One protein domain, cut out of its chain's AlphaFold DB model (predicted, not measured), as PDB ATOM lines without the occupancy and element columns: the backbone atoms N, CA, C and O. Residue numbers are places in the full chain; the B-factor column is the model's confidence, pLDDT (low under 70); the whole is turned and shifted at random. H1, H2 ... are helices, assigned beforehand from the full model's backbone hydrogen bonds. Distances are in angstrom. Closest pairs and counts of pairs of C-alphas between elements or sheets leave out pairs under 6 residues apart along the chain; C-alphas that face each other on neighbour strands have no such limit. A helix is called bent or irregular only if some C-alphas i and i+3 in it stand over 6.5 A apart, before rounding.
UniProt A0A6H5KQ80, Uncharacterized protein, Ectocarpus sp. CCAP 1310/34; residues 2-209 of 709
ATOM      1  N   ASP A   2      58.328   7.602   3.731       72.06
ATOM      2  CA  ASP A   2      59.061   8.492   2.802       72.06
ATOM      3  C   ASP A   2      59.432   7.841   1.468       72.06
ATOM      4  O   ASP A   2      59.212   8.413   0.405       72.06
ATOM      5  N   LEU A   3      59.897   6.588   1.514       79.38
ATOM      6  CA  LEU A   3      60.189   5.787   0.323       79.38
ATOM      7  C   LEU A   3      58.958   5.564  -0.574       79.38
ATOM      8  O   LEU A   3      59.090   5.536  -1.793       79.38
ATOM      9  N   ALA A   4      57.761   5.440   0.009       77.25
ATOM     10  CA  ALA A   4      56.520   5.262  -0.745       77.25
ATOM     11  C   ALA A   4      56.045   6.584  -1.372       77.25
ATOM     12  O   ALA A   4      55.629   6.588  -2.526       77.25
ATOM     13  N   ILE A   5      56.175   7.712  -0.659       75.88
ATOM     14  CA  ILE A   5      55.899   9.054  -1.201       75.88
ATOM     15  C   ILE A   5      56.855   9.355  -2.366       75.88
ATOM     16  O   ILE A   5      56.408   9.745  -3.442       75.88
ATOM     17  N   ALA A   6      58.155   9.080  -2.205       77.88
ATOM     18  CA  ALA A   6      59.155   9.250  -3.260       77.88
ATOM     19  C   ALA A   6      58.913   8.326  -4.469       77.88
ATOM     20  O   ALA A   6      59.069   8.751  -5.616       77.88
ATOM     21  N   MET A   7      58.486   7.079  -4.234       86.06
ATOM     22  CA  MET A   7      58.092   6.151  -5.298       86.06
ATOM     23  C   MET A   7      56.893   6.685  -6.092       86.06
ATOM     24  O   MET A   7      56.955   6.727  -7.321       86.06
ATOM     25  N   TYR A   8      55.820   7.120  -5.418       81.19
ATOM     26  CA  TYR A   8      54.640   7.670  -6.094       81.19
ATOM     27  C   TYR A   8      54.942   8.985  -6.825       81.19
ATOM     28  O   TYR A   8      54.458   9.166  -7.944       81.19
ATOM     29  N   LYS A   9      55.808   9.838  -6.254       76.94
ATOM     30  CA  LYS A   9      56.337  11.054  -6.890       76.94
ATOM     31  C   LYS A   9      57.073  10.736  -8.195       76.94
ATOM     32  O   LYS A   9      56.797  11.348  -9.220       76.94
ATOM     33  N   LYS A  10      57.962   9.734  -8.190       81.19
ATOM     34  CA  LYS A  10      58.717   9.305  -9.384       81.19
ATOM     35  C   LYS A  10      57.831   8.642 -10.444       81.19
ATOM     36  O   LYS A  10      58.106   8.761 -11.632       81.19
ATOM     37  N   ALA A  11      56.769   7.957 -10.020       83.00
ATOM     38  CA  ALA A  11      55.826   7.276 -10.903       83.00
ATOM     39  C   ALA A  11      54.689   8.178 -11.431       83.00
ATOM     40  O   ALA A  11      53.772   7.656 -12.060       83.00
ATOM     41  N   LYS A  12      54.705   9.494 -11.143       78.88
ATOM     42  CA  LYS A  12      53.631  10.457 -11.471       78.88
ATOM     43  C   LYS A  12      52.227  10.026 -11.007       78.88
ATOM     44  O   LYS A  12      51.215  10.410 -11.582       78.88
ATOM     45  N   ARG A  13      52.135   9.212  -9.949       83.94
ATOM     46  CA  ARG A  13      50.854   8.756  -9.376       83.94
ATOM     47  C   ARG A  13      50.418   9.696  -8.259       83.94
ATOM     48  O   ARG A  13      50.410   9.325  -7.082       83.94
ATOM     49  N   PHE A  14      50.089  10.923  -8.638       81.44
ATOM     50  CA  PHE A  14      49.893  12.027  -7.706       81.44
ATOM     51  C   PHE A  14      48.674  11.851  -6.781       81.44
ATOM     52  O   PHE A  14      48.804  12.078  -5.583       81.44
ATOM     53  N   ASP A  15      47.561  11.276  -7.249       81.88
ATOM     54  CA  ASP A  15      46.388  10.996  -6.394       81.88
ATOM     55  C   ASP A  15      46.665   9.989  -5.271       81.88
ATOM     56  O   ASP A  15      46.072  10.040  -4.191       81.88
ATOM     57  N   ALA A  16      47.523   9.002  -5.545       83.31
ATOM     58  CA  ALA A  16      47.924   8.008  -4.553       83.31
ATOM     59  C   ALA A  16      48.903   8.624  -3.545       83.31
ATOM     60  O   ALA A  16      48.834   8.319  -2.355       83.31
ATOM     61  N   MET A  17      49.770   9.523  -4.021       82.50
ATOM     62  CA  MET A  17      50.690  10.298  -3.195       82.50
ATOM     63  C   MET A  17      49.933  11.226  -2.237       82.50
ATOM     64  O   MET A  17      50.154  11.138  -1.033       82.50
ATOM     65  N   VAL A  18      49.000  12.043  -2.738       86.00
ATOM     66  CA  VAL A  18      48.195  12.978  -1.931       86.00
ATOM     67  C   VAL A  18      47.373  12.229  -0.882       86.00
ATOM     68  O   VAL A  18      47.400  12.602   0.285       86.00
ATOM     69  N   ARG A  19      46.725  11.108  -1.238       85.50
ATOM     70  CA  ARG A  19      45.993  10.271  -0.265       85.50
ATOM     71  C   ARG A  19      46.888   9.719   0.845       85.50
ATOM     72  O   ARG A  19      46.461   9.641   1.997       85.50
ATOM     73  N   LEU A  20      48.114   9.316   0.509       85.38
ATOM     74  CA  LEU A  20      49.074   8.798   1.482       85.38
ATOM     75  C   LEU A  20      49.587   9.909   2.409       85.38
ATOM     76  O   LEU A  20      49.663   9.699   3.620       85.38
ATOM     77  N   VAL A  21      49.895  11.083   1.851       86.00
ATOM     78  CA  VAL A  21      50.330  12.268   2.603       86.00
ATOM     79  C   VAL A  21      49.203  12.767   3.509       86.00
ATOM     80  O   VAL A  21      49.418  12.885   4.706       86.00
ATOM     81  N   ALA A  22      47.975  12.916   3.012       86.81
ATOM     82  CA  ALA A  22      46.834  13.367   3.812       86.81
ATOM     83  C   ALA A  22      46.536  12.452   5.014       86.81
ATOM     84  O   ALA A  22      46.170  12.926   6.085       86.81
ATOM     85  N   LYS A  23      46.718  11.133   4.857       88.25
ATOM     86  CA  LYS A  23      46.448  10.159   5.925       88.25
ATOM     87  C   LYS A  23      47.549  10.084   6.983       88.25
ATOM     88  O   LYS A  23      47.258   9.778   8.135       88.25
ATOM     89  N   HIS A  24      48.807  10.272   6.591       86.06
ATOM     90  CA  HIS A  24      49.953   9.964   7.452       86.06
ATOM     91  C   HIS A  24      50.834  11.166   7.797       86.06
ATOM     92  O   HIS A  24      51.608  11.063   8.744       86.06
ATOM     93  N   ARG A  25      50.738  12.264   7.040       84.75
ATOM     94  CA  ARG A  25      51.502  13.509   7.200       84.75
ATOM     95  C   ARG A  25      50.702  14.737   6.740       84.75
ATOM     96  O   ARG A  25      50.985  15.306   5.680       84.75
ATOM     97  N   PRO A  26      49.676  15.138   7.505       84.69
ATOM     98  CA  PRO A  26      48.888  16.327   7.185       84.69
ATOM     99  C   PRO A  26      49.718  17.624   7.235       84.69
ATOM    100  O   PRO A  26      49.350  18.604   6.596       84.69
ATOM    101  N   ASP A  27      50.851  17.619   7.940       86.06
ATOM    102  CA  ASP A  27      51.803  18.723   8.088       86.06
ATOM    103  C   ASP A  27      52.446  19.160   6.761       86.06
ATOM    104  O   ASP A  27      52.572  20.354   6.510       86.06
ATOM    105  N   VAL A  28      52.775  18.218   5.870       87.00
ATOM    106  CA  VAL A  28      53.397  18.507   4.556       87.00
ATOM    107  C   VAL A  28      52.397  18.488   3.394       87.00
ATOM    108  O   VAL A  28      52.776  18.588   2.223       87.00
ATOM    109  N   LEU A  29      51.103  18.332   3.687       88.00
ATOM    110  CA  LEU A  29      50.059  18.206   2.670       88.00
ATOM    111  C   LEU A  29      49.954  19.470   1.807       88.00
ATOM    112  O   LEU A  29      49.878  19.370   0.582       88.00
ATOM    113  N   LYS A  30      50.040  20.650   2.434       90.06
ATOM    114  CA  LYS A  30      50.033  21.941   1.735       90.06
ATOM    115  C   LYS A  30      51.191  22.049   0.736       90.06
ATOM    116  O   LYS A  30      50.962  22.331  -0.437       90.06
ATOM    117  N   GLU A  31      52.418  21.765   1.170       88.56
ATOM    118  CA  GLU A  31      53.618  21.807   0.316       88.56
ATOM    119  C   GLU A  31      53.545  20.789  -0.830       88.56
ATOM    120  O   GLU A  31      53.956  21.061  -1.958       88.56
ATOM    121  N   THR A  32      52.965  19.619  -0.558       87.88
ATOM    122  CA  THR A  32      52.758  18.570  -1.562       87.88
ATOM    123  C   THR A  32      51.798  19.034  -2.659       87.88
ATOM    124  O   THR A  32      52.076  18.824  -3.842       87.88
ATOM    125  N   HIS A  33      50.697  19.694  -2.284       90.75
ATOM    126  CA  HIS A  33      49.759  20.291  -3.233       90.75
ATOM    127  C   HIS A  33      50.387  21.437  -4.036       90.75
ATOM    128  O   HIS A  33      50.213  21.476  -5.250       90.75
ATOM    129  N   GLN A  34      51.178  22.313  -3.404       90.38
ATOM    130  CA  GLN A  34      51.897  23.386  -4.106       90.38
ATOM    131  C   GLN A  34      52.881  22.844  -5.151       90.38
ATOM    132  O   GLN A  34      52.881  23.298  -6.294       90.38
ATOM    133  N   TYR A  35      53.698  21.854  -4.777       87.94
ATOM    134  CA  TYR A  35      54.656  21.227  -5.690       87.94
ATOM    135  C   TYR A  35      53.953  20.580  -6.889       87.94
ATOM    136  O   TYR A  35      54.392  20.718  -8.029       87.94
ATOM    137  N   LEU A  36      52.844  19.882  -6.633       88.94
ATOM    138  CA  LEU A  36      52.059  19.246  -7.683       88.94
ATOM    139  C   LEU A  36      51.426  20.274  -8.627       88.94
ATOM    140  O   LEU A  36      51.471  20.091  -9.840       88.94
ATOM    141  N   ALA A  37      50.894  21.365  -8.079       90.75
ATOM    142  CA  ALA A  37      50.311  22.440  -8.865       90.75
ATOM    143  C   ALA A  37      51.342  23.093  -9.806       90.75
ATOM    144  O   ALA A  37      51.065  23.228 -10.992       90.75
ATOM    145  N   GLN A  38      52.559  23.376  -9.324       90.25
ATOM    146  CA  GLN A  38      53.655  23.908 -10.151       90.25
ATOM    147  C   GLN A  38      54.086  22.934 -11.258       90.25
ATOM    148  O   GLN A  38      54.352  23.336 -12.389       90.25
ATOM    149  N   GLN A  39      54.153  21.635 -10.948       88.94
ATOM    150  CA  GLN A  39      54.491  20.604 -11.930       88.94
ATOM    151  C   GLN A  39      53.430  20.532 -13.043       88.94
ATOM    152  O   GLN A  39      53.782  20.440 -14.217       88.94
ATOM    153  N   LEU A  40      52.144  20.601 -12.684       89.06
ATOM    154  CA  LEU A  40      51.027  20.581 -13.634       89.06
ATOM    155  C   LEU A  40      50.906  21.885 -14.432       89.06
ATOM    156  O   LEU A  40      50.541  21.837 -15.605       89.06
ATOM    157  N   GLU A  41      51.256  23.027 -13.836       90.62
ATOM    158  CA  GLU A  41      51.395  24.308 -14.539       90.62
ATOM    159  C   GLU A  41      52.460  24.208 -15.641       90.62
ATOM    160  O   GLU A  41      52.183  24.557 -16.787       90.62
ATOM    161  N   MET A  42      53.639  23.647 -15.339       87.25
ATOM    162  CA  MET A  42      54.691  23.417 -16.343       87.25
ATOM    163  C   MET A  42      54.263  22.447 -17.452       87.25
ATOM    164  O   MET A  42      54.733  22.554 -18.584       87.25
ATOM    165  N   GLU A  43      53.386  21.493 -17.137       87.88
ATOM    166  CA  GLU A  43      52.821  20.543 -18.102       87.88
ATOM    167  C   GLU A  43      51.645  21.141 -18.909       87.88
ATOM    168  O   GLU A  43      51.207  20.532 -19.885       87.88
ATOM    169  N   GLY A  44      51.156  22.338 -18.553       86.69
ATOM    170  CA  GLY A  44      50.040  23.021 -19.217       86.69
ATOM    171  C   GLY A  44      48.645  22.535 -18.795       86.69
ATOM    172  O   GLY A  44      47.641  22.946 -19.379       86.69
ATOM    173  N   SER A  45      48.547  21.686 -17.768       89.38
ATOM    174  CA  SER A  45      47.287  21.149 -17.231       89.38
ATOM    175  C   SER A  45      46.661  22.100 -16.206       89.38
ATOM    176  O   SER A  45      46.561  21.810 -15.014       89.38
ATOM    177  N   LEU A  46      46.212  23.264 -16.675       90.50
ATOM    178  CA  LEU A  46      45.876  24.415 -15.823       90.50
ATOM    179  C   LEU A  46      44.679  24.179 -14.882       90.50
ATOM    180  O   LEU A  46      44.679  24.666 -13.757       90.50
ATOM    181  N   LYS A  47      43.685  23.373 -15.279       89.50
ATOM    182  CA  LYS A  47      42.534  23.041 -14.411       89.50
ATOM    183  C   LYS A  47      42.906  22.127 -13.242       89.50
ATOM    184  O   LYS A  47      42.389  22.290 -12.141       89.50
ATOM    185  N   GLU A  48      43.790  21.162 -13.482       87.88
ATOM    186  CA  GLU A  48      44.289  20.263 -12.435       87.88
ATOM    187  C   GLU A  48      45.248  21.016 -11.504       87.88
ATOM    188  O   GLU A  48      45.183  20.858 -10.283       87.88
ATOM    189  N   ALA A  49      46.065  21.914 -12.066       91.06
ATOM    190  CA  ALA A  49      46.888  22.837 -11.297       91.06
ATOM    191  C   ALA A  49      46.037  23.765 -10.408       91.06
ATOM    192  O   ALA A  49      46.336  23.892  -9.224       91.06
ATOM    193  N   GLU A  50      44.938  24.346 -10.919       92.50
ATOM    194  CA  GLU A  50      43.996  25.153 -10.121       92.50
ATOM    195  C   GLU A  50      43.452  24.365  -8.928       92.50
ATOM    196  O   GLU A  50      43.458  24.882  -7.811       92.50
ATOM    197  N   HIS A  51      43.015  23.118  -9.139       90.94
ATOM    198  CA  HIS A  51      42.503  22.277  -8.059       90.94
ATOM    199  C   HIS A  51      43.544  22.111  -6.945       90.94
ATOM    200  O   HIS A  51      43.239  22.336  -5.774       90.94
ATOM    201  N   HIS A  52      44.793  21.795  -7.293       91.31
ATOM    202  CA  HIS A  52      45.846  21.636  -6.294       91.31
ATOM    203  C   HIS A  52      46.304  22.959  -5.665       91.31
ATOM    204  O   HIS A  52      46.592  22.981  -4.470       91.31
ATOM    205  N   TYR A  53      46.302  24.075  -6.399       93.38
ATOM    206  CA  TYR A  53      46.521  25.398  -5.809       93.38
ATOM    207  C   TYR A  53      45.417  25.778  -4.816       93.38
ATOM    208  O   TYR A  53      45.717  26.349  -3.766       93.38
ATOM    209  N   ALA A  54      44.160  25.437  -5.108       90.38
ATOM    210  CA  ALA A  54      43.033  25.675  -4.213       90.38
ATOM    211  C   ALA A  54      43.118  24.826  -2.933       90.38
ATOM    212  O   ALA A  54      42.967  25.375  -1.844       90.38
ATOM    213  N   GLU A  55      43.438  23.529  -3.041       89.50
ATOM    214  CA  GLU A  55      43.658  22.638  -1.883       89.50
ATOM    215  C   GLU A  55      44.861  23.079  -1.024       89.50
ATOM    216  O   GLU A  55      44.863  22.919   0.195       89.50
ATOM    217  N   ALA A  56      45.876  23.701  -1.635       89.25
ATOM    218  CA  ALA A  56      46.984  24.327  -0.913       89.25
ATOM    219  C   ALA A  56      46.626  25.681  -0.263       89.25
ATOM    220  O   ALA A  56      47.442  26.235   0.479       89.25
ATOM    221  N   GLY A  57      45.455  26.255  -0.557       88.56
ATOM    222  CA  GLY A  57      45.083  27.616  -0.156       88.56
ATOM    223  C   GLY A  57      45.854  28.727  -0.888       88.56
ATOM    224  O   GLY A  57      45.767  29.889  -0.499       88.56
ATOM    225  N   GLU A  58      46.589  28.401  -1.954       91.44
ATOM    226  CA  GLU A  58      47.432  29.317  -2.738       91.44
ATOM    227  C   GLU A  58      46.711  29.823  -3.994       91.44
ATOM    228  O   GLU A  58      47.205  29.733  -5.122       91.44
ATOM    229  N   TRP A  59      45.515  30.378  -3.816       92.00
ATOM    230  CA  TRP A  59      44.687  30.851  -4.929       92.00
ATOM    231  C   TRP A  59      45.353  31.966  -5.760       92.00
ATOM    232  O   TRP A  59      45.069  32.087  -6.949       92.00
ATOM    233  N   LEU A  60      46.265  32.757  -5.177       92.31
ATOM    234  CA  LEU A  60      47.039  33.780  -5.897       92.31
ATOM    235  C   LEU A  60      47.931  33.173  -6.987       92.31
ATOM    236  O   LEU A  60      48.045  33.745  -8.069       92.31
ATOM    237  N   SER A  61      48.526  32.009  -6.719       92.31
ATOM    238  CA  SER A  61      49.352  31.288  -7.691       92.31
ATOM    239  C   SER A  61      48.506  30.799  -8.865       92.31
ATOM    240  O   SER A  61      48.882  31.017 -10.012       92.31
ATOM    241  N   ALA A  62      47.302  30.276  -8.598       92.56
ATOM    242  CA  ALA A  62      46.347  29.919  -9.650       92.56
ATOM    243  C   ALA A  62      45.909  31.136 -10.487       92.56
ATOM    244  O   ALA A  62      45.831  31.057 -11.711       92.56
ATOM    245  N   VAL A  63      45.654  32.288  -9.854       92.62
ATOM    246  CA  VAL A  63      45.336  33.535 -10.568       92.62
ATOM    247  C   VAL A  63      46.498  33.970 -11.462       92.62
ATOM    248  O   VAL A  63      46.272  34.314 -12.620       92.62
ATOM    249  N   ASN A  64      47.734  33.956 -10.957       91.50
ATOM    250  CA  ASN A  64      48.913  34.360 -11.726       91.50
ATOM    251  C   ASN A  64      49.188  33.420 -12.907       91.50
ATOM    252  O   ASN A  64      49.479  33.910 -13.994       91.50
ATOM    253  N   MET A  65      49.007  32.112 -12.715       93.00
ATOM    254  CA  MET A  65      49.061  31.095 -13.769       93.00
ATOM    255  C   MET A  65      48.041  31.379 -14.889       93.00
ATOM    256  O   MET A  65      48.366  31.345 -16.076       93.00
ATOM    257  N   TYR A  66      46.790  31.699 -14.536       94.25
ATOM    258  CA  TYR A  66      45.778  32.049 -15.538       94.25
ATOM    259  C   TYR A  66      46.083  33.377 -16.242       94.25
ATOM    260  O   TYR A  66      45.842  33.497 -17.443       94.25
ATOM    261  N   ARG A  67      46.649  34.360 -15.528       92.56
ATOM    262  CA  ARG A  67      47.065  35.650 -16.102       92.56
ATOM    263  C   ARG A  67      48.229  35.513 -17.082       92.56
ATOM    264  O   ARG A  67      48.189  36.138 -18.134       92.56
ATOM    265  N   SER A  68      49.247  34.715 -16.758       89.94
ATOM    266  CA  SER A  68      50.390  34.470 -17.652       89.94
ATOM    267  C   SER A  68      49.984  33.718 -18.923       89.94
ATOM    268  O   SER A  68      50.634  33.864 -19.954       89.94
ATOM    269  N   SER A  69      48.877  32.973 -18.860       89.56
ATOM    270  CA  SER A  69      48.279  32.243 -19.984       89.56
ATOM    271  C   SER A  69      47.174  33.025 -20.721       89.56
ATOM    272  O   SER A  69      46.439  32.428 -21.504       89.56
ATOM    273  N   ASP A  70      47.011  34.328 -20.450       88.25
ATOM    274  CA  ASP A  70      45.992  35.223 -21.041       88.25
ATOM    275  C   ASP A  70      44.519  34.787 -20.822       88.25
ATOM    276  O   ASP A  70      43.585  35.245 -21.482       88.25
ATOM    277  N   MET A  71      44.262  33.917 -19.838       91.50
ATOM    278  CA  MET A  71      42.927  33.413 -19.494       91.50
ATOM    279  C   MET A  71      42.291  34.205 -18.350       91.50
ATOM    280  O   MET A  71      42.034  33.715 -17.247       91.50
ATOM    281  N   TRP A  72      41.991  35.468 -18.625       90.00
ATOM    282  CA  TRP A  72      41.521  36.417 -17.615       90.00
ATOM    283  C   TRP A  72      40.150  36.099 -17.009       90.00
ATOM    284  O   TRP A  72      39.909  36.410 -15.842       90.00
ATOM    285  N   ASN A  73      39.256  35.448 -17.760       89.81
ATOM    286  CA  ASN A  73      37.943  35.047 -17.243       89.81
ATOM    287  C   ASN A  73      38.069  34.004 -16.120       89.81
ATOM    288  O   ASN A  73      37.391  34.117 -15.096       89.81
ATOM    289  N   ASP A  74      38.962  33.024 -16.283       91.44
ATOM    290  CA  ASP A  74      39.250  32.029 -15.249       91.44
ATOM    291  C   ASP A  74      40.020  32.647 -14.080       91.44
ATOM    292  O   ASP A  74      39.664  32.405 -12.927       91.44
ATOM    293  N   ALA A  75      40.975  33.546 -14.349       91.81
ATOM    294  CA  ALA A  75      41.667  34.302 -13.303       91.81
ATOM    295  C   ALA A  75      40.688  35.098 -12.415       91.81
ATOM    296  O   ALA A  75      40.786  35.057 -11.186       91.81
ATOM    297  N   LEU A  76      39.710  35.789 -13.015       89.50
ATOM    298  CA  LEU A  76      38.664  36.508 -12.280       89.50
ATOM    299  C   LEU A  76      37.776  35.569 -11.464       89.50
ATOM    300  O   LEU A  76      37.467  35.865 -10.310       89.50
ATOM    301  N   ARG A  77      37.371  34.436 -12.048       92.25
ATOM    302  CA  ARG A  77      36.540  33.434 -11.369       92.25
ATOM    303  C   ARG A  77      37.236  32.908 -10.116       92.25
ATOM    304  O   ARG A  77      36.627  32.913  -9.046       92.25
ATOM    305  N   VAL A  78      38.497  32.496 -10.241       92.50
ATOM    306  CA  VAL A  78      39.307  31.994  -9.120       92.50
ATOM    307  C   VAL A  78      39.480  33.076  -8.058       92.50
ATOM    308  O   VAL A  78      39.236  32.822  -6.878       92.50
ATOM    309  N   ALA A  79      39.816  34.303  -8.466       92.06
ATOM    310  CA  ALA A  79      39.974  35.425  -7.546       92.06
ATOM    311  C   ALA A  79      38.685  35.725  -6.767       92.06
ATOM    312  O   ALA A  79      38.740  35.927  -5.558       92.06
ATOM    313  N   LYS A  80      37.522  35.703  -7.426       90.38
ATOM    314  CA  LYS A  80      36.229  35.949  -6.776       90.38
ATOM    315  C   LYS A  80      35.841  34.841  -5.801       90.38
ATOM    316  O   LYS A  80      35.336  35.142  -4.724       90.38
ATOM    317  N   PHE A  81      36.043  33.581  -6.188       91.12
ATOM    318  CA  PHE A  81      35.592  32.431  -5.405       91.12
ATOM    319  C   PHE A  81      36.480  32.168  -4.183       91.12
ATOM    320  O   PHE A  81      35.960  31.953  -3.094       91.12
ATOM    321  N   TYR A  82      37.806  32.235  -4.347       89.94
ATOM    322  CA  TYR A  82      38.760  31.914  -3.278       89.94
ATOM    323  C   TYR A  82      39.330  33.153  -2.569       89.94
ATOM    324  O   TYR A  82      39.598  33.101  -1.372       89.94
ATOM    325  N   GLY A  83      39.506  34.272  -3.280       83.75
ATOM    326  CA  GLY A  83      40.059  35.524  -2.738       83.75
ATOM    327  C   GLY A  83      39.013  36.589  -2.372       83.75
ATOM    328  O   GLY A  83      39.359  37.655  -1.856       83.75
ATOM    329  N   GLY A  84      37.732  36.328  -2.644       88.56
ATOM    330  CA  GLY A  84      36.622  37.235  -2.365       88.56
ATOM    331  C   GLY A  84      36.543  38.458  -3.290       88.56
ATOM    332  O   GLY A  84      37.252  38.596  -4.290       88.56
ATOM    333  N   GLN A  85      35.646  39.389  -2.951       83.06
ATOM    334  CA  GLN A  85      35.329  40.535  -3.810       83.06
ATOM    335  C   GLN A  85      36.528  41.479  -4.015       83.06
ATOM    336  O   GLN A  85      36.690  42.034  -5.099       83.06
ATOM    337  N   SER A  86      37.395  41.644  -3.013       81.81
ATOM    338  CA  SER A  86      38.586  42.501  -3.117       81.81
ATOM    339  C   SER A  86      39.624  41.942  -4.094       81.81
ATOM    340  O   SER A  86      40.207  42.699  -4.870       81.81
ATOM    341  N   ALA A  87      39.825  40.621  -4.115       85.44
ATOM    342  CA  ALA A  87      40.710  39.973  -5.078       85.44
ATOM    343  C   ALA A  87      40.157  40.067  -6.507       85.44
ATOM    344  O   ALA A  87      40.905  40.408  -7.424       85.44
ATOM    345  N   HIS A  88      38.843  39.861  -6.685       86.00
ATOM    346  CA  HIS A  88      38.157  40.065  -7.970       86.00
ATOM    347  C   HIS A  88      38.429  41.462  -8.540       86.00
ATOM    348  O   HIS A  88      38.820  41.587  -9.697       86.00
ATOM    349  N   LYS A  89      38.300  42.510  -7.711       84.19
ATOM    350  CA  LYS A  89      38.575  43.896  -8.123       84.19
ATOM    351  C   LYS A  89      40.016  44.096  -8.601       84.19
ATOM    352  O   LYS A  89      40.229  44.688  -9.654       84.19
ATOM    353  N   ARG A  90      41.000  43.569  -7.863       84.56
ATOM    354  CA  ARG A  90      42.430  43.689  -8.216       84.56
ATOM    355  C   ARG A  90      42.764  42.993  -9.533       84.56
ATOM    356  O   ARG A  90      43.520  43.535 -10.335       84.56
ATOM    357  N   VAL A  91      42.202  41.808  -9.768       87.94
ATOM    358  CA  VAL A  91      42.419  41.064 -11.018       87.94
ATOM    359  C   VAL A  91      41.699  41.732 -12.189       87.94
ATOM    360  O   VAL A  91      42.271  41.806 -13.272       87.94
ATOM    361  N   ALA A  92      40.503  42.290 -11.974       85.25
ATOM    362  CA  ALA A  92      39.785  43.055 -12.995       85.25
ATOM    363  C   ALA A  92      40.563  44.306 -13.424       85.25
ATOM    364  O   ALA A  92      40.673  44.572 -14.618       85.25
ATOM    365  N   TYR A  93      41.153  45.025 -12.465       81.38
ATOM    366  CA  TYR A  93      42.014  46.172 -12.752       81.38
ATOM    367  C   TYR A  93      43.279  45.765 -13.516       81.38
ATOM    368  O   TYR A  93      43.618  46.369 -14.528       81.38
ATOM    369  N   ALA A  94      43.933  44.678 -13.100       85.19
ATOM    370  CA  ALA A  94      45.101  44.159 -13.805       85.19
ATOM    371  C   ALA A  94      44.790  43.704 -15.243       85.19
ATOM    372  O   ALA A  94      45.625  43.881 -16.127       85.19
ATOM    373  N   TRP A  95      43.601  43.144 -15.484       87.31
ATOM    374  CA  TRP A  95      43.146  42.801 -16.832       87.31
ATOM    375  C   TRP A  95      42.925  44.055 -17.682       87.31
ATOM    376  O   TRP A  95      43.357  44.114 -18.829       87.31
ATOM    377  N   ALA A  96      42.298  45.081 -17.106       84.56
ATOM    378  CA  ALA A  96      42.063  46.342 -17.796       84.56
ATOM    379  C   ALA A  96      43.370  47.045 -18.195       84.56
ATOM    380  O   ALA A  96      43.476  47.513 -19.325       84.56
ATOM    381  N   LEU A  97      44.377  47.041 -17.315       81.44
ATOM    382  CA  LEU A  97      45.716  47.554 -17.619       81.44
ATOM    383  C   LEU A  97      46.409  46.764 -18.737       81.44
ATOM    384  O   LEU A  97      47.071  47.361 -19.578       81.44
ATOM    385  N   ALA A  98      46.257  45.435 -18.760       83.75
ATOM    386  CA  ALA A  98      46.843  44.593 -19.804       83.75
ATOM    387  C   ALA A  98      46.191  44.811 -21.181       83.75
ATOM    388  O   ALA A  98      46.870  44.718 -22.198       83.75
ATOM    389  N   LEU A  99      44.885  45.108 -21.214       84.62
ATOM    390  CA  LEU A  99      44.163  45.463 -22.441       84.62
ATOM    391  C   LEU A  99      44.522  46.868 -22.942       84.62
ATOM    392  O   LEU A  99      44.701  47.057 -24.143       84.62
ATOM    393  N   GLY A 100      44.600  47.839 -22.028       80.12
ATOM    394  CA  GLY A 100      44.824  49.249 -22.341       80.12
ATOM    395  C   GLY A 100      43.636  49.945 -23.026       80.12
ATOM    396  O   GLY A 100      42.711  49.310 -23.549       80.12
ATOM    397  N   GLY A 101      43.662  51.281 -22.999       79.81
ATOM    398  CA  GLY A 101      42.730  52.165 -23.706       79.81
ATOM    399  C   GLY A 101      41.237  51.875 -23.480       79.81
ATOM    400  O   GLY A 101      40.795  51.465 -22.403       79.81
ATOM    401  N   ASP A 102      40.444  52.068 -24.537       81.19
ATOM    402  CA  ASP A 102      38.976  51.946 -24.527       81.19
ATOM    403  C   ASP A 102      38.479  50.519 -24.205       81.19
ATOM    404  O   ASP A 102      37.440  50.335 -23.567       81.19
ATOM    405  N   ALA A 103      39.239  49.482 -24.580       83.25
ATOM    406  CA  ALA A 103      38.891  48.094 -24.270       83.25
ATOM    407  C   ALA A 103      38.979  47.806 -22.760       83.25
ATOM    408  O   ALA A 103      38.069  47.189 -22.194       83.25
ATOM    409  N   GLY A 104      40.036  48.295 -22.102       84.50
ATOM    410  CA  GLY A 104      40.188  48.223 -20.648       84.50
ATOM    411  C   GLY A 104      39.114  49.027 -19.908       84.50
ATOM    412  O   GLY A 104      38.503  48.519 -18.963       84.50
ATOM    413  N   ALA A 105      38.802  50.236 -20.388       84.56
ATOM    414  CA  ALA A 105      37.757  51.089 -19.818       84.56
ATOM    415  C   ALA A 105      36.372  50.418 -19.859       84.56
ATOM    416  O   ALA A 105      35.688  50.308 -18.837       84.56
ATOM    417  N   LYS A 106      35.979  49.876 -21.021       85.75
ATOM    418  CA  LYS A 106      34.706  49.154 -21.197       85.75
ATOM    419  C   LYS A 106      34.603  47.921 -20.307       85.75
ATOM    420  O   LYS A 106      33.524  47.633 -19.784       85.75
ATOM    421  N   LEU A 107      35.709  47.199 -20.115       86.25
ATOM    422  CA  LEU A 107      35.758  46.070 -19.192       86.25
ATOM    423  C   LEU A 107      35.495  46.525 -17.751       86.25
ATOM    424  O   LEU A 107      34.624  45.954 -17.093       86.25
ATOM    425  N   LEU A 108      36.202  47.551 -17.269       87.31
ATOM    426  CA  LEU A 108      36.015  48.087 -15.915       87.31
ATOM    427  C   LEU A 108      34.597  48.602 -15.695       87.31
ATOM    428  O   LEU A 108      34.007  48.339 -14.647       87.31
ATOM    429  N   ASN A 109      34.025  49.261 -16.701       86.50
ATOM    430  CA  ASN A 109      32.646  49.726 -16.666       86.50
ATOM    431  C   ASN A 109      31.659  48.553 -16.548       86.50
ATOM    432  O   ASN A 109      30.811  48.534 -15.659       86.50
ATOM    433  N   LYS A 110      31.839  47.494 -17.351       86.62
ATOM    434  CA  LYS A 110      31.026  46.269 -17.255       86.62
ATOM    435  C   LYS A 110      31.142  45.580 -15.890       86.62
ATOM    436  O   LYS A 110      30.189  44.948 -15.444       86.62
ATOM    437  N   GLN A 111      32.299  45.680 -15.235       85.88
ATOM    438  CA  GLN A 111      32.521  45.135 -13.892       85.88
ATOM    439  C   GLN A 111      32.041  46.069 -12.763       85.88
ATOM    440  O   GLN A 111      32.093  45.668 -11.601       85.88
ATOM    441  N   GLY A 112      31.580  47.289 -13.074       85.50
ATOM    442  CA  GLY A 112      31.178  48.294 -12.083       85.50
ATOM    443  C   GLY A 112      32.348  48.862 -11.272       85.50
ATOM    444  O   GLY A 112      32.171  49.237 -10.117       85.50
ATOM    445  N   LEU A 113      33.558  48.868 -11.843       86.75
ATOM    446  CA  LEU A 113      34.807  49.276 -11.180       86.75
ATOM    447  C   LEU A 113      35.459  50.505 -11.819       86.75
ATOM    448  O   LEU A 113      36.620  50.790 -11.537       86.75
ATOM    449  N   ILE A 114      34.733  51.228 -12.672       86.62
ATOM    450  CA  ILE A 114      35.284  52.366 -13.410       86.62
ATOM    451  C   ILE A 114      35.621  53.557 -12.506       86.62
ATOM    452  O   ILE A 114      36.709  54.106 -12.624       86.62
ATOM    453  N   GLU A 115      34.751  53.923 -11.559       87.38
ATOM    454  CA  GLU A 115      35.016  55.061 -10.665       87.38
ATOM    455  C   GLU A 115      36.230  54.824  -9.748       87.38
ATOM    456  O   GLU A 115      37.129  55.665  -9.765       87.38
ATOM    457  N   PRO A 116      36.359  53.674  -9.045       86.88
ATOM    458  CA  PRO A 116      37.557  53.392  -8.249       86.88
ATOM    459  C   PRO A 116      38.843  53.321  -9.080       86.88
ATOM    460  O   PRO A 116      39.920  53.631  -8.581       86.88
ATOM    461  N   ALA A 117      38.745  52.890 -10.342       84.69
ATOM    462  CA  ALA A 117      39.882  52.845 -11.255       84.69
ATOM    463  C   ALA A 117      40.355  54.251 -11.647       84.69
ATOM    464  O   ALA A 117      41.555  54.516 -11.616       84.69
ATOM    465  N   ILE A 118      39.421  55.155 -11.963       88.19
ATOM    466  CA  ILE A 118      39.720  56.565 -12.244       88.19
ATOM    467  C   ILE A 118      40.348  57.227 -11.015       88.19
ATOM    468  O   ILE A 118      41.356  57.919 -11.141       88.19
ATOM    469  N   GLU A 119      39.783  57.004  -9.828       88.00
ATOM    470  CA  GLU A 119      40.295  57.575  -8.578       88.00
ATOM    471  C   GLU A 119      41.725  57.106  -8.295       88.00
ATOM    472  O   GLU A 119      42.606  57.943  -8.112       88.00
ATOM    473  N   TYR A 120      41.990  55.800  -8.397       84.75
ATOM    474  CA  TYR A 120      43.336  55.248  -8.229       84.75
ATOM    475  C   TYR A 120      44.338  55.776  -9.271       84.75
ATOM    476  O   TYR A 120      45.469  56.121  -8.929       84.75
ATOM    477  N   ALA A 121      43.943  55.864 -10.547       85.81
ATOM    478  CA  ALA A 121      44.802  56.410 -11.600       85.81
ATOM    479  C   ALA A 121      45.129  57.894 -11.354       85.81
ATOM    480  O   ALA A 121      46.266  58.320 -11.533       85.81
ATOM    481  N   THR A 122      44.154  58.661 -10.863       89.44
ATOM    482  CA  THR A 122      44.346  60.079 -10.539       89.44
ATOM    483  C   THR A 122      45.242  60.263  -9.311       89.44
ATOM    484  O   THR A 122      46.107  61.129  -9.306       89.44
ATOM    485  N   GLU A 123      45.072  59.445  -8.269       88.81
ATOM    486  CA  GLU A 123      45.893  59.492  -7.047       88.81
ATOM    487  C   GLU A 123      47.333  59.016  -7.269       88.81
ATOM    488  O   GLU A 123      48.246  59.473  -6.589       88.81
ATOM    489  N   SER A 124      47.550  58.114  -8.228       85.50
ATOM    490  CA  SER A 124      48.891  57.640  -8.600       85.50
ATOM    491  C   SER A 124      49.631  58.573  -9.564       85.50
ATOM    492  O   SER A 124      50.764  58.272  -9.937       85.50
ATOM    493  N   GLY A 125      49.013  59.686  -9.976       86.31
ATOM    494  CA  GLY A 125      49.593  60.642 -10.922       86.31
ATOM    495  C   GLY A 125      49.568  60.178 -12.383       86.31
ATOM    496  O   GLY A 125      50.139  60.833 -13.250       86.31
ATOM    497  N   ALA A 126      48.895  59.065 -12.694       88.31
ATOM    498  CA  ALA A 126      48.708  58.577 -14.059       88.31
ATOM    499  C   ALA A 126      47.540  59.311 -14.747       88.31
ATOM    500  O   ALA A 126      46.537  58.695 -15.126       88.31
ATOM    501  N   PHE A 127      47.654  60.638 -14.878       91.44
ATOM    502  CA  PHE A 127      46.574  61.512 -15.351       91.44
ATOM    503  C   PHE A 127      46.107  61.175 -16.770       91.44
ATOM    504  O   PHE A 127      44.901  61.103 -16.987       91.44
ATOM    505  N   ASP A 128      47.018  60.860 -17.695       88.94
ATOM    506  CA  ASP A 128      46.662  60.444 -19.061       88.94
ATOM    507  C   ASP A 128      45.729  59.225 -19.054       88.94
ATOM    508  O   ASP A 128      44.677  59.220 -19.693       88.94
ATOM    509  N   HIS A 129      46.057  58.214 -18.243       85.50
ATOM    510  CA  HIS A 129      45.232  57.017 -18.118       85.50
ATOM    511  C   HIS A 129      43.891  57.315 -17.435       85.50
ATOM    512  O   HIS A 129      42.850  56.804 -17.849       85.50
ATOM    513  N   ALA A 130      43.887  58.166 -16.405       89.31
ATOM    514  CA  ALA A 130      42.658  58.597 -15.745       89.31
ATOM    515  C   ALA A 130      41.723  59.346 -16.713       89.31
ATOM    516  O   ALA A 130      40.516  59.089 -16.720       89.31
ATOM    517  N   LEU A 131      42.277  60.226 -17.556       91.00
ATOM    518  CA  LEU A 131      41.551  60.968 -18.585       91.00
ATOM    519  C   LEU A 131      40.992  60.029 -19.656       91.00
ATOM    520  O   LEU A 131      39.809  60.130 -19.973       91.00
ATOM    521  N   GLU A 132      41.778  59.069 -20.152       87.19
ATOM    522  CA  GLU A 132      41.303  58.046 -21.096       87.19
ATOM    523  C   GLU A 132      40.112  57.251 -20.533       87.19
ATOM    524  O   GLU A 132      39.077  57.102 -21.192       87.19
ATOM    525  N   LEU A 133      40.224  56.771 -19.287       87.12
ATOM    526  CA  LEU A 133      39.159  56.023 -18.611       87.12
ATOM    527  C   LEU A 133      37.892  56.874 -18.427       87.12
ATOM    528  O   LEU A 133      36.774  56.403 -18.669       87.12
ATOM    529  N   ALA A 134      38.054  58.128 -18.004       89.88
ATOM    530  CA  ALA A 134      36.946  59.041 -17.769       89.88
ATOM    531  C   ALA A 134      36.258  59.472 -19.071       89.88
ATOM    532  O   ALA A 134      35.029  59.471 -19.122       89.88
ATOM    533  N   GLN A 135      37.004  59.756 -20.141       89.38
ATOM    534  CA  GLN A 135      36.441  60.100 -21.452       89.38
ATOM    535  C   GLN A 135      35.576  58.967 -22.013       89.38
ATOM    536  O   GLN A 135      34.491  59.222 -22.539       89.38
ATOM    537  N   ALA A 136      36.021  57.716 -21.871       84.56
ATOM    538  CA  ALA A 136      35.317  56.562 -22.421       84.56
ATOM    539  C   ALA A 136      34.019  56.216 -21.668       84.56
ATOM    540  O   ALA A 136      33.058  55.742 -22.277       84.56
ATOM    541  N   CYS A 137      33.991  56.398 -20.344       84.31
ATOM    542  CA  CYS A 137      32.939  55.813 -19.504       84.31
ATOM    543  C   CYS A 137      32.244  56.791 -18.542       84.31
ATOM    544  O   CYS A 137      31.070  56.585 -18.244       84.31
ATOM    545  N   CYS A 138      32.924  57.842 -18.070       84.44
ATOM    546  CA  CYS A 138      32.399  58.791 -17.078       84.44
ATOM    547  C   CYS A 138      32.848  60.247 -17.345       84.44
ATOM    548  O   CYS A 138      33.594  60.815 -16.539       84.44
ATOM    549  N   PRO A 139      32.349  60.913 -18.411       88.69
ATOM    550  CA  PRO A 139      32.769  62.277 -18.755       88.69
ATOM    551  C   PRO A 139      32.528  63.309 -17.645       88.69
ATOM    552  O   PRO A 139      33.247  64.295 -17.538       88.69
ATOM    553  N   ALA A 140      31.549  63.066 -16.766       89.88
ATOM    554  CA  ALA A 140      31.237  63.941 -15.636       89.88
ATOM    555  C   ALA A 140      32.391  64.095 -14.624       89.88
ATOM    556  O   ALA A 140      32.434  65.087 -13.903       89.88
ATOM    557  N   LYS A 141      33.323  63.132 -14.554       89.19
ATOM    558  CA  LYS A 141      34.487  63.194 -13.652       89.19
ATOM    559  C   LYS A 141      35.676  63.949 -14.270       89.19
ATOM    560  O   LYS A 141      36.589  64.296 -13.528       89.19
ATOM    561  N   LEU A 142      35.657  64.252 -15.577       92.75
ATOM    562  CA  LEU A 142      36.770  64.911 -16.279       92.75
ATOM    563  C   LEU A 142      37.202  66.242 -15.651       92.75
ATOM    564  O   LEU A 142      38.402  66.391 -15.427       92.75
ATOM    565  N   PRO A 143      36.292  67.169 -15.276       94.31
ATOM    566  CA  PRO A 143      36.714  68.428 -14.666       94.31
ATOM    567  C   PRO A 143      37.503  68.226 -13.366       94.31
ATOM    568  O   PRO A 143      38.452  68.952 -13.094       94.31
ATOM    569  N   GLY A 144      37.149  67.204 -12.577       92.75
ATOM    570  CA  GLY A 144      37.856  66.880 -11.337       92.75
ATOM    571  C   GLY A 144      39.246  66.277 -11.561       92.75
ATOM    572  O   GLY A 144      40.129  66.482 -10.732       92.75
ATOM    573  N   ILE A 145      39.451  65.557 -12.669       94.50
ATOM    574  CA  ILE A 145      40.760  65.003 -13.044       94.50
ATOM    575  C   ILE A 145      41.657  66.120 -13.573       94.50
ATOM    576  O   ILE A 145      42.769  66.262 -13.077       94.50
ATOM    577  N   HIS A 146      41.152  66.948 -14.496       96.25
ATOM    578  CA  HIS A 146      41.868  68.120 -15.009       96.25
ATOM    579  C   HIS A 146      42.280  69.072 -13.882       96.25
ATOM    580  O   HIS A 146      43.414  69.531 -13.861       96.25
ATOM    581  N   LEU A 147      41.414  69.300 -12.886       95.81
ATOM    582  CA  LEU A 147      41.768  70.114 -11.722       95.81
ATOM    583  C   LEU A 147      42.942  69.515 -10.931       95.81
ATOM    584  O   LEU A 147      43.883  70.224 -10.598       95.81
ATOM    585  N   LYS A 148      42.910  68.209 -10.634       95.31
ATOM    586  CA  LYS A 148      44.008  67.543  -9.913       95.31
ATOM    587  C   LYS A 148      45.303  67.513 -10.729       95.31
ATOM    588  O   LYS A 148      46.376  67.643 -10.152       95.31
ATOM    589  N   HIS A 149      45.197  67.362 -12.045       96.06
ATOM    590  CA  HIS A 149      46.335  67.416 -12.955       96.06
ATOM    591  C   HIS A 149      46.949  68.821 -13.004       96.06
ATOM    592  O   HIS A 149      48.163  68.955 -12.898       96.06
ATOM    593  N   ALA A 150      46.118  69.864 -13.077       96.00
ATOM    594  CA  ALA A 150      46.557  71.255 -13.049       96.00
ATOM    595  C   ALA A 150      47.317  71.591 -11.759       96.00
ATOM    596  O   ALA A 150      48.399  72.160 -11.831       96.00
ATOM    597  N   LEU A 151      46.796  71.171 -10.600       94.88
ATOM    598  CA  LEU A 151      47.461  71.362  -9.304       94.88
ATOM    599  C   LEU A 151      48.816  70.645  -9.241       94.88
ATOM    600  O   LEU A 151      49.795  71.216  -8.781       94.88
ATOM    601  N   PHE A 152      48.897  69.415  -9.760       95.00
ATOM    602  CA  PHE A 152      50.169  68.698  -9.853       95.00
ATOM    603  C   PHE A 152      51.184  69.434 -10.748       95.00
ATOM    604  O   PHE A 152      52.358  69.529 -10.405       95.00
ATOM    605  N   LEU A 153      50.740  69.986 -11.882       95.12
ATOM    606  CA  LEU A 153      51.595  70.766 -12.782       95.12
ATOM    607  C   LEU A 153      52.014  72.116 -12.183       95.12
ATOM    608  O   LEU A 153      53.114  72.586 -12.467       95.12
ATOM    609  N   GLU A 154      51.154  72.742 -11.377       94.44
ATOM    610  CA  GLU A 154      51.476  73.950 -10.614       94.44
ATOM    611  C   GLU A 154      52.585  73.669  -9.590       94.44
ATOM    612  O   GLU A 154      53.565  74.415  -9.551       94.44
ATOM    613  N   ASP A 155      52.492  72.554  -8.858       93.88
ATOM    614  CA  ASP A 155      53.532  72.094  -7.926       93.88
ATOM    615  C   ASP A 155      54.865  71.775  -8.639       93.88
ATOM    616  O   ASP A 155      55.940  71.961  -8.068       93.88
ATOM    617  N   GLU A 156      54.820  71.330  -9.903       94.25
ATOM    618  CA  GLU A 156      55.998  71.141 -10.771       94.25
ATOM    619  C   GLU A 156      56.493  72.437 -11.454       94.25
ATOM    620  O   GLU A 156      57.409  72.388 -12.278       94.25
ATOM    621  N   GLU A 157      55.897  73.595 -11.153       93.25
ATOM    622  CA  GLU A 157      56.191  74.906 -11.760       93.25
ATOM    623  C   GLU A 157      55.946  74.985 -13.286       93.25
ATOM    624  O   GLU A 157      56.442  75.871 -13.993       93.25
ATOM    625  N   ARG A 158      55.126  74.084 -13.834       95.38
ATOM    626  CA  ARG A 158      54.764  74.022 -15.262       95.38
ATOM    627  C   ARG A 158      53.507  74.844 -15.554       95.38
ATOM    628  O   ARG A 158      52.529  74.360 -16.122       95.38
ATOM    629  N   PHE A 159      53.553  76.134 -15.225       94.00
ATOM    630  CA  PHE A 159      52.384  77.031 -15.201       94.00
ATOM    631  C   PHE A 159      51.591  77.119 -16.514       94.00
ATOM    632  O   PHE A 159      50.369  77.208 -16.492       94.00
ATOM    633  N   LYS A 160      52.254  77.074 -17.677       93.31
ATOM    634  CA  LYS A 160      51.556  77.141 -18.978       93.31
ATOM    635  C   LYS A 160      50.710  75.900 -19.256       93.31
ATOM    636  O   LYS A 160      49.664  75.998 -19.887       93.31
ATOM    637  N   GLU A 161      51.186  74.741 -18.816       94.56
ATOM    638  CA  GLU A 161      50.459  73.481 -18.960       94.56
ATOM    639  C   GLU A 161      49.349  73.404 -17.907       94.56
ATOM    640  O   GLU A 161      48.217  73.060 -18.241       94.56
ATOM    641  N   ALA A 162      49.633  73.844 -16.675       95.81
ATOM    642  CA  ALA A 162      48.633  73.982 -15.620       95.81
ATOM    643  C   ALA A 162      47.473  74.904 -16.036       95.81
ATOM    644  O   ALA A 162      46.315  74.545 -15.847       95.81
ATOM    645  N   GLU A 163      47.757  76.048 -16.679       95.56
ATOM    646  CA  GLU A 163      46.737  76.948 -17.239       95.56
ATOM    647  C   GLU A 163      45.778  76.193 -18.167       95.56
ATOM    648  O   GLU A 163      44.561  76.288 -18.011       95.56
ATOM    649  N   MET A 164      46.312  75.418 -19.115       95.12
ATOM    650  CA  MET A 164      45.493  74.657 -20.060       95.12
ATOM    651  C   MET A 164      44.571  73.675 -19.329       95.12
ATOM    652  O   MET A 164      43.380  73.611 -19.641       95.12
ATOM    653  N   GLU A 165      45.090  72.963 -18.330       95.81
ATOM    654  CA  GLU A 165      44.324  71.994 -17.542       95.81
ATOM    655  C   GLU A 165      43.263  72.667 -16.648       95.81
ATOM    656  O   GLU A 165      42.119  72.212 -16.603       95.81
ATOM    657  N   PHE A 166      43.567  73.805 -16.013       96.88
ATOM    658  CA  PHE A 166      42.586  74.596 -15.257       96.88
ATOM    659  C   PHE A 166      41.428  75.081 -16.141       96.88
ATOM    660  O   PHE A 166      40.260  75.047 -15.734       96.88
ATOM    661  N   LEU A 167      41.724  75.487 -17.377       95.50
ATOM    662  CA  LEU A 167      40.702  75.881 -18.344       95.50
ATOM    663  C   LEU A 167      39.831  74.690 -18.769       95.50
ATOM    664  O   LEU A 167      38.608  74.837 -18.834       95.50
ATOM    665  N   GLN A 168      40.413  73.503 -18.977       93.75
ATOM    666  CA  GLN A 168      39.649  72.271 -19.240       93.75
ATOM    667  C   GLN A 168      38.786  71.848 -18.042       93.75
ATOM    668  O   GLN A 168      37.691  71.313 -18.219       93.75
ATOM    669  N   ALA A 169      39.225  72.146 -16.817       95.19
ATOM    670  CA  ALA A 169      38.434  71.940 -15.607       95.19
ATOM    671  C   ALA A 169      37.259  72.931 -15.460       95.19
ATOM    672  O   ALA A 169      36.439  72.779 -14.552       95.19
ATOM    673  N   GLY A 170      37.153  73.947 -16.328       93.88
ATOM    674  CA  GLY A 170      36.166  75.024 -16.202       93.88
ATOM    675  C   GLY A 170      36.450  75.949 -15.017       93.88
ATOM    676  O   GLY A 170      35.528  76.555 -14.469       93.88
ATOM    677  N   LYS A 171      37.720  76.022 -14.603       94.81
ATOM    678  CA  LYS A 171      38.220  76.716 -13.416       94.81
ATOM    679  C   LYS A 171      39.250  77.796 -13.792       94.81
ATOM    680  O   LYS A 171      40.418  77.700 -13.427       94.81
ATOM    681  N   PRO A 172      38.848  78.833 -14.559       95.06
ATOM    682  CA  PRO A 172      39.771  79.875 -15.010       95.06
ATOM    683  C   PRO A 172      40.294  80.744 -13.863       95.06
ATOM    684  O   PRO A 172      41.390  81.283 -13.966       95.06
ATOM    685  N   ARG A 173      39.534  80.875 -12.769       94.38
ATOM    686  CA  ARG A 173      39.924  81.692 -11.616       94.38
ATOM    687  C   ARG A 173      41.145  81.120 -10.907       94.38
ATOM    688  O   ARG A 173      42.048  81.869 -10.571       94.38
ATOM    689  N   GLU A 174      41.206  79.804 -10.783       94.56
ATOM    690  CA  GLU A 174      42.346  79.085 -10.231       94.56
ATOM    691  C   GLU A 174      43.623  79.327 -11.070       94.56
ATOM    692  O   GLU A 174      44.675  79.620 -10.509       94.56
ATOM    693  N   ALA A 175      43.523  79.351 -12.408       95.94
ATOM    694  CA  ALA A 175      44.648  79.725 -13.278       95.94
ATOM    695  C   ALA A 175      45.064  81.201 -13.133       95.94
ATOM    696  O   ALA A 175      46.251  81.529 -13.193       95.94
ATOM    697  N   ILE A 176      44.097  82.107 -12.963       96.19
ATOM    698  CA  ILE A 176      44.367  83.534 -12.741       96.19
ATOM    699  C   ILE A 176      45.097  83.722 -11.409       96.19
ATOM    700  O   ILE A 176      46.120  84.403 -11.375       96.19
ATOM    701  N   ASP A 177      44.608  83.093 -10.342       95.12
ATOM    702  CA  ASP A 177      45.185  83.174  -8.999       95.12
ATOM    703  C   ASP A 177      46.615  82.599  -8.978       95.12
ATOM    704  O   ASP A 177      47.515  83.231  -8.423       95.12
ATOM    705  N   MET A 178      46.861  81.487  -9.683       95.44
ATOM    706  CA  MET A 178      48.204  80.934  -9.912       95.44
ATOM    707  C   MET A 178      49.156  81.983 -10.522       95.44
ATOM    708  O   MET A 178      50.244  82.232  -9.994       95.44
ATOM    709  N   PHE A 179      48.761  82.662 -11.608       96.44
ATOM    710  CA  PHE A 179      49.606  83.698 -12.221       96.44
ATOM    711  C   PHE A 179      49.752  84.957 -11.356       96.44
ATOM    712  O   PHE A 179      50.813  85.588 -11.377       96.44
ATOM    713  N   VAL A 180      48.724  85.324 -10.586       96.06
ATOM    714  CA  VAL A 180      48.789  86.426  -9.615       96.06
ATOM    715  C   VAL A 180      49.808  86.118  -8.518       96.06
ATOM    716  O   VAL A 180      50.634  86.979  -8.215       96.06
ATOM    717  N   HIS A 181      49.826  84.896  -7.975       94.25
ATOM    718  CA  HIS A 181      50.823  84.474  -6.985       94.25
ATOM    719  C   HIS A 181      52.254  84.554  -7.530       94.25
ATOM    720  O   HIS A 181      53.144  85.069  -6.851       94.25
ATOM    721  N   GLN A 182      52.455  84.163  -8.792       93.00
ATOM    722  CA  GLN A 182      53.749  84.272  -9.474       93.00
ATOM    723  C   GLN A 182      54.088  85.685  -9.955       93.00
ATOM    724  O   GLN A 182      55.142  85.896 -10.562       93.00
ATOM    725  N   LYS A 183      53.217  86.668  -9.693       93.38
ATOM    726  CA  LYS A 183      53.353  88.062 -10.145       93.38
ATOM    727  C   LYS A 183      53.490  88.178 -11.668       93.38
ATOM    728  O   LYS A 183      54.029  89.155 -12.193       93.38
ATOM    729  N   ALA A 184      52.975  87.191 -12.400       94.94
ATOM    730  CA  ALA A 184      52.920  87.157 -13.852       94.94
ATOM    731  C   ALA A 184      51.678  87.921 -14.342       94.94
ATOM    732  O   ALA A 184      50.761  87.360 -14.940       94.94
ATOM    733  N   TRP A 185      51.637  89.230 -14.074       94.69
ATOM    734  CA  TRP A 185      50.455  90.080 -14.281       94.69
ATOM    735  C   TRP A 185      49.921  90.074 -15.714       94.69
ATOM    736  O   TRP A 185      48.712  90.148 -15.923       94.69
ATOM    737  N   ALA A 186      50.814  89.979 -16.702       94.19
ATOM    738  CA  ALA A 186      50.439  89.940 -18.113       94.19
ATOM    739  C   ALA A 186      49.678  88.653 -18.465       94.19
ATOM    740  O   ALA A 186      48.663  88.716 -19.158       94.19
ATOM    741  N   ASP A 187      50.132  87.507 -17.952       94.81
ATOM    742  CA  ASP A 187      49.463  86.222 -18.153       94.81
ATOM    743  C   ASP A 187      48.150  86.157 -17.365       94.81
ATOM    744  O   ASP A 187      47.123  85.799 -17.938       94.81
ATOM    745  N   ALA A 188      48.136  86.625 -16.112       95.56
ATOM    746  CA  ALA A 188      46.915  86.725 -15.312       95.56
ATOM    747  C   ALA A 188      45.837  87.586 -15.999       95.56
ATOM    748  O   ALA A 188      44.684  87.169 -16.102       95.56
ATOM    749  N   CYS A 189      46.206  88.765 -16.520       93.81
ATOM    750  CA  CYS A 189      45.277  89.627 -17.256       93.81
ATOM    751  C   CYS A 189      44.791  88.961 -18.546       93.81
ATOM    752  O   CYS A 189      43.599  89.009 -18.827       93.81
ATOM    753  N   ARG A 190      45.676  88.304 -19.305       95.44
ATOM    754  CA  ARG A 190      45.307  87.596 -20.541       95.44
ATOM    755  C   ARG A 190      44.274  86.502 -20.274       95.44
ATOM    756  O   ARG A 190      43.289  86.402 -21.005       95.44
ATOM    757  N   VAL A 191      44.499  85.680 -19.247       95.19
ATOM    758  CA  VAL A 191      43.572  84.599 -18.879       95.19
ATOM    759  C   VAL A 191      42.249  85.178 -18.380       95.19
ATOM    760  O   VAL A 191      41.189  84.722 -18.809       95.19
ATOM    761  N   ALA A 192      42.295  86.227 -17.553       95.62
ATOM    762  CA  ALA A 192      41.101  86.922 -17.080       95.62
ATOM    763  C   ALA A 192      40.289  87.526 -18.237       95.62
ATOM    764  O   ALA A 192      39.104  87.247 -18.364       95.62
ATOM    765  N   GLU A 193      40.906  88.276 -19.148       94.25
ATOM    766  CA  GLU A 193      40.217  88.868 -20.303       94.25
ATOM    767  C   GLU A 193      39.579  87.811 -21.216       94.25
ATOM    768  O   GLU A 193      38.491  88.034 -21.751       94.25
ATOM    769  N   GLY A 194      40.237  86.659 -21.384       94.69
ATOM    770  CA  GLY A 194      39.754  85.574 -22.237       94.69
ATOM    771  C   GLY A 194      38.641  84.722 -21.621       94.69
ATOM    772  O   GLY A 194      37.745  84.285 -22.345       94.69
ATOM    773  N   HIS A 195      38.688  84.472 -20.308       94.06
ATOM    774  CA  HIS A 195      37.864  83.443 -19.660       94.06
ATOM    775  C   HIS A 195      37.053  83.921 -18.445       94.06
ATOM    776  O   HIS A 195      36.019  83.319 -18.158       94.06
ATOM    777  N   ASP A 196      37.468  84.988 -17.755       93.50
ATOM    778  CA  ASP A 196      36.749  85.580 -16.613       93.50
ATOM    779  C   ASP A 196      36.909  87.120 -16.574       93.50
ATOM    780  O   ASP A 196      37.660  87.656 -15.752       93.50
ATOM    781  N   PRO A 197      36.232  87.872 -17.470       93.75
ATOM    782  CA  PRO A 197      36.419  89.322 -17.581       93.75
ATOM    783  C   PRO A 197      36.205  90.118 -16.276       93.75
ATOM    784  O   PRO A 197      36.934  91.088 -16.052       93.75
ATOM    785  N   PRO A 198      35.260  89.754 -15.381       92.44
ATOM    786  CA  PRO A 198      35.147  90.375 -14.060       92.44
ATOM    787  C   PRO A 198      36.428  90.309 -13.212       92.44
ATOM    788  O   PRO A 198      36.711  91.259 -12.479       92.44
ATOM    789  N   ALA A 199      37.224  89.241 -13.332       93.81
ATOM    790  CA  ALA A 199      38.461  89.074 -12.570       93.81
ATOM    791  C   ALA A 199      39.567  90.057 -12.985       93.81
ATOM    792  O   ALA A 199      40.463  90.326 -12.190       93.81
ATOM    793  N   VAL A 200      39.486  90.676 -14.171       95.00
ATOM    794  CA  VAL A 200      40.471  91.676 -14.632       95.00
ATOM    795  C   VAL A 200      40.612  92.826 -13.627       95.00
ATOM    796  O   VAL A 200      41.725  93.261 -13.333       95.00
ATOM    797  N   SER A 201      39.503  93.294 -13.039       94.19
ATOM    798  CA  SER A 201      39.537  94.341 -12.001       94.19
ATOM    799  C   SER A 201      40.312  93.892 -10.756       94.19
ATOM    800  O   SER A 201      41.008  94.698 -10.133       94.19
ATOM    801  N   ASP A 202      40.206  92.617 -10.385       93.88
ATOM    802  CA  ASP A 202      40.874  92.062  -9.208       93.88
ATOM    803  C   ASP A 202      42.372  91.845  -9.472       93.88
ATOM    804  O   ASP A 202      43.187  92.240  -8.637       93.88
ATOM    805  N   VAL A 203      42.746  91.363 -10.666       96.12
ATOM    806  CA  VAL A 203      44.150  91.238 -11.101       96.12
ATOM    807  C   VAL A 203      44.843  92.602 -11.132       96.12
ATOM    808  O   VAL A 203      45.923  92.758 -10.566       96.12
ATOM    809  N   LEU A 204      44.207  93.620 -11.725       95.69
ATOM    810  CA  LEU A 204      44.752  94.982 -11.759       95.69
ATOM    811  C   LEU A 204      44.905  95.574 -10.352       95.69
ATOM    812  O   LEU A 204      45.884  96.264 -10.079       95.69
ATOM    813  N   CYS A 205      43.968  95.289  -9.439       94.75
ATOM    814  CA  CYS A 205      44.104  95.698  -8.043       94.75
ATOM    815  C   CYS A 205      45.286  95.021  -7.350       94.75
ATOM    816  O   CYS A 205      45.994  95.693  -6.606       94.75
ATOM    817  N   ALA A 206      45.477  93.718  -7.559       94.88
ATOM    818  CA  ALA A 206      46.595  92.977  -6.982       94.88
ATOM    819  C   ALA A 206      47.936  93.506  -7.517       94.88
ATOM    820  O   ALA A 206      48.835  93.801  -6.731       94.88
ATOM    821  N   GLN A 207      48.024  93.765  -8.826       95.94
ATOM    822  CA  GLN A 207      49.192  94.402  -9.435       95.94
ATOM    823  C   GLN A 207      49.459  95.791  -8.836       95.94
ATOM    824  O   GLN A 207      50.604  96.134  -8.549       95.94
ATOM    825  N   ALA A 208      48.412  96.595  -8.625       94.88
ATOM    826  CA  ALA A 208      48.536  97.935  -8.057       94.88
ATOM    827  C   ALA A 208      49.068  97.919  -6.615       94.88
ATOM    828  O   ALA A 208      49.863  98.788  -6.266       94.88
ATOM    829  N   VAL A 209      48.678  96.932  -5.798       93.69
ATOM    830  CA  VAL A 209      49.208  96.761  -4.432       93.69
ATOM    831  C   VAL A 209      50.715  96.508  -4.470       93.69
ATOM    832  O   VAL A 209      51.465  97.173  -3.758       93.69
TER     833      VAL A 209
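Overview. This is residues 2 to 209 of the 709 residues of an uncharacterized protein of Ectocarpus sp. CCAP 1310/34 (UniProt A0A6H5KQ80). This is a long rod of helices stacked crosswise to its length, the chain folding back and forth from H1 at one end to H15 at the other, so that nearly each helix packs beside the one before it. Around H8 and H9 the stack turns: H9 to H15 run across the direction of H7 and the helices before it. The printed part has 208 residues, with fifteen named helices, H1 to H15 in order along it, and no named strand; its class is all helix. The whole is extended, with a radius of gyration of the C-alphas of 28.0 A, and spans 93 by 29 by 23 A.

Arrangement. H1, residues 2 to 10, touches H2, residues 14 to 24, closest at the C-alphas of Tyr 8 and Met 17, 5.6 A apart. H3, residues 26 to 43, touches H2 with residues 28 to 36 alone, closest at the C-alphas of Ala 22 and Leu 29, 5.9 A apart. H3, H4, residues 46 to 55, and H5, residues 59 to 68, form an up-and-down bundle, helices side by side, each running against the one before; the closest C-alphas of H3 and H4, those of Ala 37 and Ala 49, are 4.2 A apart. H5 touches H6, residues 72 to 82, at a shallow tilt of 4 degrees, opposite ways, with the C-alphas of Val 63 and Ala 75 closest at 4.6 A. H6 touches H7, residues 84 to 99, closest at the C-alphas of Lys 80 and His 88, 4.7 A apart. H7 touches H8, residues 101 to 110, with residues 92 to 98 alone; the closest C-alphas, those of Ala 96 and Gly 104, are 3.9 A apart. H8 and H9, residues 114 to 123, touch only at the corner by their link, and only just, with 3 pairs of C-alphas within 8 A, the closest those of Leu 108 and Ile 114 at 5.0 A. H7 and H9 are close but not clearly touching, about perpendicular at 73 degrees. H8 also touches H10, residues 127 to 137, at a steep tilt of 55 degrees, closest at the C-alphas of Ala 105 and Leu 133, 5.3 A apart. A second up-and-down bundle holds H9, H10, H11 at residues 139 to 155, H12 at 159 to 168, H13 at 172 to 181, H14 at 185 to 195 and H15 at 199 to 209. In it, for instance, H11 and H12 touch, with the C-alphas of Ala 150 and Ala 162 closest at 4.3 A, and H13 touches H15, the same way at a shallow tilt of 9 degrees, with the C-alphas of Val 180 and Val 203 closest at 6.8 A. H1 and H15 are apart. Every O i to N i+4 pair is within hydrogen-bond range in H1, H2, H4 to H10 and H12 to H15; in H3 it is 12 of 14 and in H11 11 of 13.

Along the chain. H1 begins at C-alpha 2, (59.061, 8.492, 2.802). From first to last C-alpha H3 measures 25.9 A, H11 25.4 A and H7 23.0 A. H3 is irregular, with C-alphas 27 and 30 7.3 A apart, and so is H11, with C-alphas 140 and 143 7.1 A apart. H9 begins at C-alpha 114, (35.284, 52.366, -13.410), and H15 ends at C-alpha 209, (49.208, 96.761, -4.432).

Size, cuts and confidence. The C-alphas of Ala 4 and Ala 208, the two farthest apart, are 93.3 A from each other. The printed part has no cut, and the links between its named helices are tight. The mean pLDDT of the printed part is 89.6, and no printed residue is under 70.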